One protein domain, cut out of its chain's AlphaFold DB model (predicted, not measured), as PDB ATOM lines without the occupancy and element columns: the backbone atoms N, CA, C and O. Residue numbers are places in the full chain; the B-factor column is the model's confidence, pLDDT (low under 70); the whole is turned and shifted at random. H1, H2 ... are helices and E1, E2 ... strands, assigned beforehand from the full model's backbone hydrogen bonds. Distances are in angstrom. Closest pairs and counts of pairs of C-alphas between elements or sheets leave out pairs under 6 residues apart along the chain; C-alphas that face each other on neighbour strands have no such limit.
ATOM      1  N   GLN A  31     -42.052  16.612 -26.730       46.94
ATOM      2  CA  GLN A  31     -41.553  15.527 -25.895       46.94
ATOM      3  C   GLN A  31     -40.989  14.455 -26.823       46.94
ATOM      4  O   GLN A  31     -41.683  14.145 -27.791       46.94
ATOM      5  N   PRO A  32     -39.749  13.979 -26.599       49.62
ATOM      6  CA  PRO A  32     -38.983  13.254 -27.602       49.62
ATOM      7  C   PRO A  32     -39.861  12.187 -28.238       49.62
ATOM      8  O   PRO A  32     -40.232  11.205 -27.591       49.62
ATOM      9  N   GLY A  33     -40.259  12.457 -29.481       51.94
ATOM     10  CA  GLY A  33     -41.095  11.575 -30.265       51.94
ATOM     11  C   GLY A  33     -40.292  10.318 -30.510       51.94
ATOM     12  O   GLY A  33     -39.288  10.337 -31.223       51.94
ATOM     13  N   ILE A  34     -40.674   9.227 -29.855       59.78
ATOM     14  CA  ILE A  34     -39.961   7.968 -30.014       59.78
ATOM     15  C   ILE A  34     -40.262   7.511 -31.439       59.78
ATOM     16  O   ILE A  34     -41.415   7.265 -31.780       59.78
ATOM     17  N   SER A  35     -39.248   7.477 -32.302       58.56
ATOM     18  CA  SER A  35     -39.417   7.048 -33.692       58.56
ATOM     19  C   SER A  35     -39.544   5.534 -33.724       58.56
ATOM     20  O   SER A  35     -38.625   4.818 -33.308       58.56
ATOM     21  N   VAL A  36     -40.700   5.055 -34.179       60.84
ATOM     22  CA  VAL A  36     -41.065   3.648 -34.086       60.84
ATOM     23  C   VAL A  36     -41.257   3.029 -35.445       60.84
ATOM     24  O   VAL A  36     -42.061   3.495 -36.246       60.84
ATOM     25  N   GLU A  37     -40.555   1.923 -35.668       54.88
ATOM     26  CA  GLU A  37     -40.704   1.129 -36.878       54.88
ATOM     27  C   GLU A  37     -41.909   0.190 -36.740       54.88
ATOM     28  O   GLU A  37     -41.991  -0.689 -35.859       54.88
ATOM     29  N   GLN A  38     -42.889   0.408 -37.609       61.53
ATOM     30  CA  GLN A  38     -44.054  -0.444 -37.761       61.53
ATOM     31  C   GLN A  38     -43.707  -1.729 -38.521       61.53
ATOM     32  O   GLN A  38     -42.716  -1.826 -39.233       61.53
ATOM     33  N   LYS A  39     -44.590  -2.733 -38.436       58.72
ATOM     34  CA  LYS A  39     -44.457  -3.975 -39.225       58.72
ATOM     35  C   LYS A  39     -44.477  -3.744 -40.742       58.72
ATOM     36  O   LYS A  39     -44.024  -4.612 -41.475       58.72
ATOM     37  N   SER A  40     -45.033  -2.618 -41.185       56.12
ATOM     38  CA  SER A  40     -45.061  -2.159 -42.575       56.12
ATOM     39  C   SER A  40     -43.736  -1.535 -43.034       56.12
ATOM     40  O   SER A  40     -43.619  -1.190 -44.204       56.12
ATOM     41  N   GLY A  41     -42.761  -1.351 -42.133       57.25
ATOM     42  CA  GLY A  41     -41.539  -0.582 -42.389       57.25
ATOM     43  C   GLY A  41     -41.734   0.936 -42.281       57.25
ATOM     44  O   GLY A  41     -40.777   1.688 -42.429       57.25
ATOM     45  N   ALA A  42     -42.957   1.407 -42.000       57.88
ATOM     46  CA  ALA A  42     -43.215   2.822 -41.759       57.88
ATOM     47  C   ALA A  42     -42.615   3.263 -40.417       57.88
ATOM     48  O   ALA A  42     -42.817   2.603 -39.394       57.88
ATOM     49  N   ILE A  43     -41.912   4.395 -40.418       62.97
ATOM     50  CA  ILE A  43     -41.420   5.047 -39.203       62.97
ATOM     51  C   ILE A  43     -42.472   6.075 -38.784       62.97
ATOM     52  O   ILE A  43     -42.675   7.072 -39.475       62.97
ATOM     53  N   GLU A  44     -43.161   5.820 -37.675       63.41
ATOM     54  CA  GLU A  44     -44.161   6.731 -37.110       63.41
ATOM     55  C   GLU A  44     -43.651   7.306 -35.784       63.41
ATOM     56  O   GLU A  44     -42.966   6.629 -35.010       63.41
ATOM     57  N   GLU A  45     -43.999   8.561 -35.506       62.62
ATOM     58  CA  GLU A  45     -43.785   9.159 -34.193       62.62
ATOM     59  C   GLU A  45     -44.721   8.477 -33.186       62.62
ATOM     60  O   GLU A  45     -45.949   8.478 -33.322       62.62
ATOM     61  N   PHE A  46     -44.148   7.828 -32.181       65.75
ATOM     62  CA  PHE A  46     -44.920   7.090 -31.200       65.75
ATOM     63  C   PHE A  46     -45.436   8.015 -30.107       65.75
ATOM     64  O   PHE A  46     -44.699   8.481 -29.237       65.75
ATOM     65  N   GLU A  47     -46.746   8.245 -30.136       68.69
ATOM     66  CA  GLU A  47     -47.431   9.030 -29.120       68.69
ATOM     67  C   GLU A  47     -47.643   8.221 -27.838       68.69
ATOM     68  O   GLU A  47     -48.369   7.220 -27.803       68.69
ATOM     69  N   ILE A  48     -47.091   8.728 -26.740       69.25
ATOM     70  CA  ILE A  48     -47.257   8.178 -25.388       69.25
ATOM     71  C   ILE A  48     -48.741   8.059 -24.993       69.25
ATOM     72  O   ILE A  48     -49.134   7.115 -24.305       69.25
ATOM     73  N   GLN A  49     -49.599   8.959 -25.484       70.56
ATOM     74  CA  GLN A  49     -51.042   8.927 -25.218       70.56
ATOM     75  C   GLN A  49     -51.700   7.613 -25.643       70.56
ATOM     76  O   GLN A  49     -52.624   7.126 -24.985       70.56
ATOM     77  N   LYS A  50     -51.210   6.993 -26.718       74.62
ATOM     78  CA  LYS A  50     -51.738   5.718 -27.183       74.62
ATOM     79  C   LYS A  50     -51.443   4.582 -26.165       74.62
ATOM     80  O   LYS A  50     -52.270   3.676 -26.026       74.62
ATOM     81  N   ILE A  51     -50.350   4.656 -25.381       73.31
ATOM     82  CA  ILE A  51     -50.097   3.759 -24.227       73.31
ATOM     83  C   ILE A  51     -51.117   4.027 -23.123       73.31
ATOM     84  O   ILE A  51     -51.788   3.095 -22.680       73.31
ATOM     85  N   VAL A  52     -51.253   5.289 -22.707       76.44
ATOM     86  CA  VAL A  52     -52.154   5.717 -21.622       76.44
ATOM     87  C   VAL A  52     -53.580   5.238 -21.883       76.44
ATOM     88  O   VAL A  52     -54.173   4.566 -21.041       76.44
ATOM     89  N   ASN A  53     -54.109   5.487 -23.084       78.31
ATOM     90  CA  ASN A  53     -55.446   5.039 -23.481       78.31
ATOM     91  C   ASN A  53     -55.594   3.520 -23.404       78.31
ATOM     92  O   ASN A  53     -56.644   2.997 -23.027       78.31
ATOM     93  N   SER A  54     -54.539   2.800 -23.769       72.31
ATOM     94  CA  SER A  54     -54.562   1.348 -23.774       72.31
ATOM     95  C   SER A  54     -54.479   0.765 -22.361       72.31
ATOM     96  O   SER A  54     -55.165  -0.217 -22.091       72.31
ATOM     97  N   LEU A  55     -53.734   1.391 -21.446       75.69
ATOM     98  CA  LEU A  55     -53.695   1.022 -20.027       75.69
ATOM     99  C   LEU A  55     -55.010   1.365 -19.307       75.69
ATOM    100  O   LEU A  55     -55.539   0.525 -18.576       75.69
ATOM    101  N   LYS A  56     -55.617   2.526 -19.596       78.88
ATOM    102  CA  LYS A  56     -56.958   2.889 -19.096       78.88
ATOM    103  C   LYS A  56     -58.015   1.863 -19.492       78.88
ATOM    104  O   LYS A  56     -58.806   1.432 -18.660       78.88
ATOM    105  N   LYS A  57     -57.983   1.382 -20.741       77.38
ATOM    106  CA  LYS A  57     -58.878   0.315 -21.234       77.38
ATOM    107  C   LYS A  57     -58.729  -1.022 -20.505       77.38
ATOM    108  O   LYS A  57     -59.559  -1.911 -20.714       77.38
ATOM    109  N   VAL A  58     -57.656  -1.209 -19.744       71.62
ATOM    110  CA  VAL A  58     -57.368  -2.437 -18.988       71.62
ATOM    111  C   VAL A  58     -57.732  -2.264 -17.505       71.62
ATOM    112  O   VAL A  58     -57.716  -3.240 -16.760       71.62
ATOM    113  N   GLY A  59     -58.151  -1.061 -17.095       73.88
ATOM    114  CA  GLY A  59     -58.543  -0.750 -15.719       73.88
ATOM    115  C   GLY A  59     -57.359  -0.446 -14.804       73.88
ATOM    116  O   GLY A  59     -57.450  -0.668 -13.602       73.88
ATOM    117  N   VAL A  60     -56.237   0.016 -15.363       76.12
ATOM    118  CA  VAL A  60     -55.083   0.461 -14.569       76.12
ATOM    119  C   VAL A  60     -55.370   1.858 -14.009       76.12
ATOM    120  O   VAL A  60     -55.890   2.712 -14.725       76.12
ATOM    121  N   ALA A  61     -55.041   2.083 -12.735       78.81
ATOM    122  CA  ALA A  61     -55.183   3.385 -12.086       78.81
ATOM    123  C   ALA A  61     -54.232   4.426 -12.701       78.81
ATOM    124  O   ALA A  61     -53.095   4.099 -13.039       78.81
ATOM    125  N   ASP A  62     -54.676   5.683 -12.805       75.25
ATOM    126  CA  ASP A  62     -53.914   6.773 -13.436       75.25
ATOM    127  C   ASP A  62     -52.513   6.975 -12.823       75.25
ATOM    128  O   ASP A  62     -51.550   7.205 -13.553       75.25
ATOM    129  N   GLU A  63     -52.367   6.795 -11.508       76.88
ATOM    130  CA  GLU A  63     -51.076   6.895 -10.805       76.88
ATOM    131  C   GLU A  63     -50.064   5.838 -11.271       76.88
ATOM    132  O   GLU A  63     -48.882   6.124 -11.472       76.88
ATOM    133  N   VAL A  64     -50.538   4.611 -11.497       75.94
ATOM    134  CA  VAL A  64     -49.721   3.498 -11.998       75.94
ATOM    135  C   VAL A  64     -49.397   3.701 -13.479       75.94
ATOM    136  O   VAL A  64     -48.293   3.397 -13.927       75.94
ATOM    137  N   ILE A  65     -50.330   4.270 -14.247       76.44
ATOM    138  CA  ILE A  65     -50.118   4.590 -15.662       76.44
ATOM    139  C   ILE A  65     -48.986   5.602 -15.838       76.44
ATOM    140  O   ILE A  65     -48.102   5.370 -16.663       76.44
ATOM    141  N   ASP A  66     -48.988   6.698 -15.077       76.50
ATOM    142  CA  ASP A  66     -47.955   7.738 -15.178       76.50
ATOM    143  C   ASP A  66     -46.558   7.180 -14.865       76.50
ATOM    144  O   ASP A  66     -45.586   7.445 -15.581       76.50
ATOM    145  N   LYS A  67     -46.470   6.318 -13.848       79.19
ATOM    146  CA  LYS A  67     -45.222   5.666 -13.449       79.19
ATOM    147  C   LYS A  67     -44.688   4.720 -14.527       79.19
ATOM    148  O   LYS A  67     -43.517   4.827 -14.900       79.19
ATOM    149  N   ILE A  68     -45.550   3.873 -15.090       75.94
ATOM    150  CA  ILE A  68     -45.192   2.963 -16.189       75.94
ATOM    151  C   ILE A  68     -44.758   3.760 -17.419       75.94
ATOM    152  O   ILE A  68     -43.749   3.440 -18.042       75.94
ATOM    153  N   VAL A  69     -45.480   4.826 -17.763       77.38
ATOM    154  CA  VAL A  69     -45.142   5.689 -18.900       77.38
ATOM    155  C   VAL A  69     -43.755   6.303 -18.735       77.38
ATOM    156  O   VAL A  69     -42.953   6.230 -19.666       77.38
ATOM    157  N   LYS A  70     -43.433   6.843 -17.555       77.94
ATOM    158  CA  LYS A  70     -42.106   7.406 -17.269       77.94
ATOM    159  C   LYS A  70     -41.000   6.359 -17.366       77.94
ATOM    160  O   LYS A  70     -39.950   6.635 -17.945       77.94
ATOM    161  N   GLN A  71     -41.223   5.150 -16.849       78.69
ATOM    162  CA  GLN A  71     -40.249   4.055 -16.938       78.69
ATOM    163  C   GLN A  71     -40.031   3.584 -18.378       78.69
ATOM    164  O   GLN A  71     -38.888   3.421 -18.814       78.69
ATOM    165  N   VAL A  72     -41.114   3.427 -19.138       77.44
ATOM    166  CA  VAL A  72     -41.074   3.067 -20.559       77.44
ATOM    167  C   VAL A  72     -40.352   4.155 -21.352       77.44
ATOM    168  O   VAL A  72     -39.445   3.844 -22.116       77.44
ATOM    169  N   GLN A  73     -40.667   5.431 -21.126       72.56
ATOM    170  CA  GLN A  73     -40.001   6.552 -21.789       72.56
ATOM    171  C   GLN A  73     -38.509   6.620 -21.442       72.56
ATOM    172  O   GLN A  73     -37.688   6.808 -22.335       72.56
ATOM    173  N   ALA A  74     -38.129   6.398 -20.182       73.38
ATOM    174  CA  ALA A  74     -36.727   6.364 -19.769       73.38
ATOM    175  C   ALA A  74     -35.954   5.193 -20.401       73.38
ATOM    176  O   ALA A  74     -34.797   5.358 -20.786       73.38
ATOM    177  N   LYS A  75     -36.577   4.013 -20.536       72.56
ATOM    178  CA  LYS A  75     -35.987   2.860 -21.239       72.56
ATOM    179  C   LYS A  75     -35.860   3.120 -22.740       72.56
ATOM    180  O   LYS A  75     -34.823   2.809 -23.321       72.56
ATOM    181  N   LEU A  76     -36.874   3.723 -23.353       70.00
ATOM    182  CA  LEU A  76     -36.881   4.026 -24.784       70.00
ATOM    183  C   LEU A  76     -35.932   5.173 -25.139       70.00
ATOM    184  O   LEU A  76     -35.272   5.101 -26.165       70.00
ATOM    185  N   SER A  77     -35.762   6.166 -24.265       67.12
ATOM    186  CA  SER A  77     -34.780   7.242 -24.447       67.12
ATOM    187  C   SER A  77     -33.328   6.755 -24.390       67.12
ATOM    188  O   SER A  77     -32.439   7.457 -24.864       67.12
ATOM    189  N   LYS A  78     -33.069   5.584 -23.793       71.19
ATOM    190  CA  LYS A  78     -31.743   4.942 -23.790       71.19
ATOM    191  C   LYS A  78     -31.486   4.105 -25.045       71.19
ATOM    192  O   LYS A  78     -30.348   3.707 -25.272       71.19
ATOM    193  N   MET A  79     -32.520   3.801 -25.828       66.50
ATOM    194  CA  MET A  79     -32.401   3.025 -27.060       66.50
ATOM    195  C   MET A  79     -32.232   3.960 -28.258       66.50
ATOM    196  O   MET A  79     -32.935   4.960 -28.384       66.50
ATOM    197  N   ALA A  80     -31.301   3.621 -29.151       55.88
ATOM    198  CA  ALA A  80     -31.126   4.349 -30.398       55.88
ATOM    199  C   ALA A  80     -32.318   4.066 -31.339       55.88
ATOM    200  O   ALA A  80     -32.634   2.895 -31.566       55.88
ATOM    201  N   PRO A  81     -32.999   5.095 -31.872       66.00
ATOM    202  CA  PRO A  81     -34.045   4.909 -32.871       66.00
ATOM    203  C   PRO A  81     -33.464   4.409 -34.210       66.00
ATOM    204  O   PRO A  81     -32.316   4.730 -34.526       66.00
ATOM    205  N   PRO A  82     -34.248   3.672 -35.024       59.44
ATOM    206  CA  PRO A  82     -35.675   3.379 -34.858       59.44
ATOM    207  C   PRO A  82     -35.952   2.187 -33.926       59.44
ATOM    208  O   PRO A  82     -35.326   1.134 -34.015       59.44
ATOM    209  N   ILE A  83     -36.932   2.339 -33.029       67.62
ATOM    210  CA  ILE A  83     -37.320   1.277 -32.089       67.62
ATOM    211  C   ILE A  83     -38.517   0.527 -32.659       67.62
ATOM    212  O   ILE A  83     -39.547   1.119 -32.957       67.62
ATOM    213  N   SER A  84     -38.439  -0.794 -32.787       67.62
ATOM    214  CA  SER A  84     -39.585  -1.553 -33.297       67.62
ATOM    215  C   SER A  84     -40.782  -1.531 -32.329       67.62
ATOM    216  O   SER A  84     -40.639  -1.659 -31.107       67.62
ATOM    217  N   THR A  85     -42.002  -1.482 -32.879       69.81
ATOM    218  CA  THR A  85     -43.266  -1.620 -32.113       69.81
ATOM    219  C   THR A  85     -43.295  -2.851 -31.193       69.81
ATOM    220  O   THR A  85     -43.928  -2.834 -30.134       69.81
ATOM    221  N   ARG A  86     -42.607  -3.936 -31.581       69.12
ATOM    222  CA  ARG A  86     -42.511  -5.181 -30.802       69.12
ATOM    223  C   ARG A  86     -41.721  -4.987 -29.513       69.12
ATOM    224  O   ARG A  86     -42.156  -5.480 -28.476       69.12
ATOM    225  N   LEU A  87     -40.603  -4.264 -29.579       72.12
ATOM    226  CA  LEU A  87     -39.777  -3.968 -28.410       72.12
ATOM    227  C   LEU A  87     -40.519  -3.056 -27.439       72.12
ATOM    228  O   LEU A  87     -40.548  -3.338 -26.248       72.12
ATOM    229  N   ILE A  88     -41.221  -2.041 -27.942       72.25
ATOM    230  CA  ILE A  88     -42.055  -1.172 -27.099       72.25
ATOM    231  C   ILE A  88     -43.147  -1.971 -26.401       72.25
ATOM    232  O   ILE A  88     -43.343  -1.831 -25.197       72.25
ATOM    233  N   LYS A  89     -43.829  -2.861 -27.128       72.12
ATOM    234  CA  LYS A  89     -44.830  -3.749 -26.532       72.12
ATOM    235  C   LYS A  89     -44.221  -4.629 -25.439       72.12
ATOM    236  O   LYS A  89     -44.840  -4.776 -24.390       72.12
ATOM    237  N   ALA A  90     -43.041  -5.201 -25.673       74.69
ATOM    238  CA  ALA A  90     -42.354  -6.028 -24.686       74.69
ATOM    239  C   ALA A  90     -41.991  -5.222 -23.431       74.69
ATOM    240  O   ALA A  90     -42.309  -5.659 -22.333       74.69
ATOM    241  N   VAL A  91     -41.424  -4.024 -23.598       76.62
ATOM    242  CA  VAL A  91     -41.043  -3.137 -22.487       76.62
ATOM    243  C   VAL A  91     -42.267  -2.698 -21.680       76.62
ATOM    244  O   VAL A  91     -42.232  -2.741 -20.457       76.62
ATOM    245  N   ILE A  92     -43.378  -2.340 -22.334       76.31
ATOM    246  CA  ILE A  92     -44.623  -1.980 -21.636       76.31
ATOM    247  C   ILE A  92     -45.184  -3.174 -20.861       76.31
ATOM    248  O   ILE A  92     -45.631  -2.999 -19.735       76.31
ATOM    249  N   ILE A  93     -45.187  -4.377 -21.449       76.06
ATOM    250  CA  ILE A  93     -45.667  -5.583 -20.760       76.06
ATOM    251  C   ILE A  93     -44.771  -5.902 -19.563       76.06
ATOM    252  O   ILE A  93     -45.305  -6.203 -18.507       76.06
ATOM    253  N   GLU A  94     -43.450  -5.806 -19.710       79.25
ATOM    254  CA  GLU A  94     -42.488  -6.087 -18.639       79.25
ATOM    255  C   GLU A  94     -42.663  -5.128 -17.452       79.25
ATOM    256  O   GLU A  94     -42.713  -5.565 -16.304       79.25
ATOM    257  N   GLU A  95     -42.792  -3.822 -17.710       77.12
ATOM    258  CA  GLU A  95     -43.009  -2.839 -16.641       77.12
ATOM    259  C   GLU A  95     -44.419  -2.965 -16.040       77.12
ATOM    260  O   GLU A  95     -44.580  -2.906 -14.823       77.12
ATOM    261  N   LEU A  96     -45.439  -3.243 -16.859       76.31
ATOM    262  CA  LEU A  96     -46.796  -3.487 -16.366       76.31
ATOM    263  C   LEU A  96     -46.898  -4.788 -15.560       76.31
ATOM    264  O   LEU A  96     -47.688  -4.849 -14.629       76.31
ATOM    265  N   GLU A  97     -46.127  -5.828 -15.875       78.69
ATOM    266  CA  GLU A  97     -46.127  -7.099 -15.138       78.69
ATOM    267  C   GLU A  97     -45.524  -6.949 -13.739       78.69
ATOM    268  O   GLU A  97     -46.005  -7.588 -12.801       78.69
ATOM    269  N   LYS A  98     -44.541  -6.054 -13.579       77.06
ATOM    270  CA  LYS A  98     -43.957  -5.712 -12.273       77.06
ATOM    271  C   LYS A  98     -44.949  -4.998 -11.361       77.06
ATOM    272  O   LYS A  98     -44.907  -5.209 -10.154       77.06
ATOM    273  N   GLU A  99     -45.813  -4.153 -11.922       74.06
ATOM    274  CA  GLU A  99     -46.690  -3.287 -11.126       74.06
ATOM    275  C   GLU A  99     -48.133  -3.800 -11.029       74.06
ATOM    276  O   GLU A  99     -48.777  -3.666  -9.991       74.06
ATOM    277  N   ASN A 100     -48.651  -4.431 -12.085       74.69
ATOM    278  CA  ASN A 100     -49.969  -5.056 -12.105       74.69
ATOM    279  C   ASN A 100     -50.012  -6.291 -13.044       74.69
ATOM    280  O   ASN A 100     -50.371  -6.182 -14.227       74.69
ATOM    281  N   PRO A 101     -49.714  -7.496 -12.524       73.69
ATOM    282  CA  PRO A 101     -49.635  -8.714 -13.330       73.69
ATOM    283  C   PRO A 101     -50.983  -9.143 -13.935       73.69
ATOM    284  O   PRO A 101     -51.017  -9.774 -14.997       73.69
ATOM    285  N   GLU A 102     -52.116  -8.787 -13.320       74.50
ATOM    286  CA  GLU A 102     -53.441  -9.066 -13.887       74.50
ATOM    287  C   GLU A 102     -53.724  -8.204 -15.119       74.50
ATOM    288  O   GLU A 102     -54.213  -8.700 -16.143       74.50
ATOM    289  N   ALA A 103     -53.379  -6.917 -15.045       70.56
ATOM    290  CA  ALA A 103     -53.477  -6.010 -16.176       70.56
ATOM    291  C   ALA A 103     -52.524  -6.433 -17.301       70.56
ATOM    292  O   ALA A 103     -52.937  -6.450 -18.459       70.56
ATOM    293  N   ALA A 104     -51.302  -6.872 -16.980       73.25
ATOM    294  CA  ALA A 104     -50.342  -7.384 -17.959       73.25
ATOM    295  C   ALA A 104     -50.871  -8.608 -18.723       73.25
ATOM    296  O   ALA A 104     -50.790  -8.652 -19.955       73.25
ATOM    297  N   LYS A 105     -51.507  -9.566 -18.036       74.12
ATOM    298  CA  LYS A 105     -52.154 -10.724 -18.682       74.12
ATOM    299  C   LYS A 105     -53.302 -10.306 -19.605       74.12
ATOM    300  O   LYS A 105     -53.393 -10.797 -20.734       74.12
ATOM    301  N   LYS A 106     -54.142  -9.354 -19.179       71.06
ATOM    302  CA  LYS A 106     -55.216  -8.779 -20.014       71.06
ATOM    303  C   LYS A 106     -54.656  -8.031 -21.230       71.06
ATOM    304  O   LYS A 106     -55.220  -8.125 -22.321       71.06
ATOM    305  N   LEU A 107     -53.530  -7.337 -21.065       71.88
ATOM    306  CA  LEU A 107     -52.805  -6.631 -22.125       71.88
ATOM    307  C   LEU A 107     -52.228  -7.591 -23.169       71.88
ATOM    308  O   LEU A 107     -52.311  -7.331 -24.369       71.88
ATOM    309  N   LYS A 108     -51.643  -8.697 -22.699       69.94
ATOM    310  CA  LYS A 108     -50.974  -9.720 -23.511       69.94
ATOM    311  C   LYS A 108     -51.961 -10.480 -24.394       69.94
ATOM    312  O   LYS A 108     -51.655 -10.723 -25.559       69.94
ATOM    313  N   ASN A 109     -53.140 -10.796 -23.853       66.25
ATOM    314  CA  ASN A 109     -54.208 -11.490 -24.576       66.25
ATOM    315  C   ASN A 109     -54.973 -10.577 -25.544       66.25
ATOM    316  O   ASN A 109     -55.530 -11.055 -26.531       66.25
ATOM    317  N   ARG A 110     -54.991  -9.260 -25.307       62.53
ATOM    318  CA  ARG A 110     -55.521  -8.308 -26.288       62.53
ATOM    319  C   ARG A 110     -54.539  -8.138 -27.446       62.53
ATOM    320  O   ARG A 110     -53.321  -8.072 -27.262       62.53
TER     321      ARG A 110
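This is residues 31 to 110 of the 118 residues of the protein "ATP-cone domain-containing protein" of Candidatus Bathyarchaeota archaeon (UniProt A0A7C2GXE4). Two helical hairpins, H1 with H2 and H3 with H4, pack together where H2 crosses H3, and a small antiparallel strand hairpin, E1 with E2, sits at one end. The printed part has 80 residues, mostly helix, with E1, E2, H1, H2, H3 and H4 in that order. It is compact, with a radius of gyration of the C-alphas of 12.2 A, and spans 31 by 24 by 18 A.

E1, residues 34 to 37, and E2, residues 43 to 46, are antiparallel; N 36 and O 44 are within hydrogen-bond range, 2.9 A. H1, residues 48 to 56, touches H2, residues 62 to 77, through residues 62 to 69 alone; the closest C-alphas are Val 52 and Ile 65, 6.4 A. H2 touches H3, residues 85 to 99, at a steep tilt of 45 degrees, opposite ways; closest C-alphas Ile 68 and Glu 95, 6.2 A. H3, with residues 93 to 97 alone, touches H4, residues 101 to 109; closest C-alphas Glu 97 and Ala 104, 5.1 A. In these four helices every O i to N i+4 pair is within hydrogen-bond range.

C-alpha 34 begins E1 at (-39.961, 7.968, -30.014). H2 is 22.1 A long and H3 21.3 A. C-alpha 109 ends H4 at (-54.208, -11.490, -24.576).

The printed part has no cut and no long link. Residues 31 to 48, 77, 79 to 86 and 108 to 110 have pLDDT under 70.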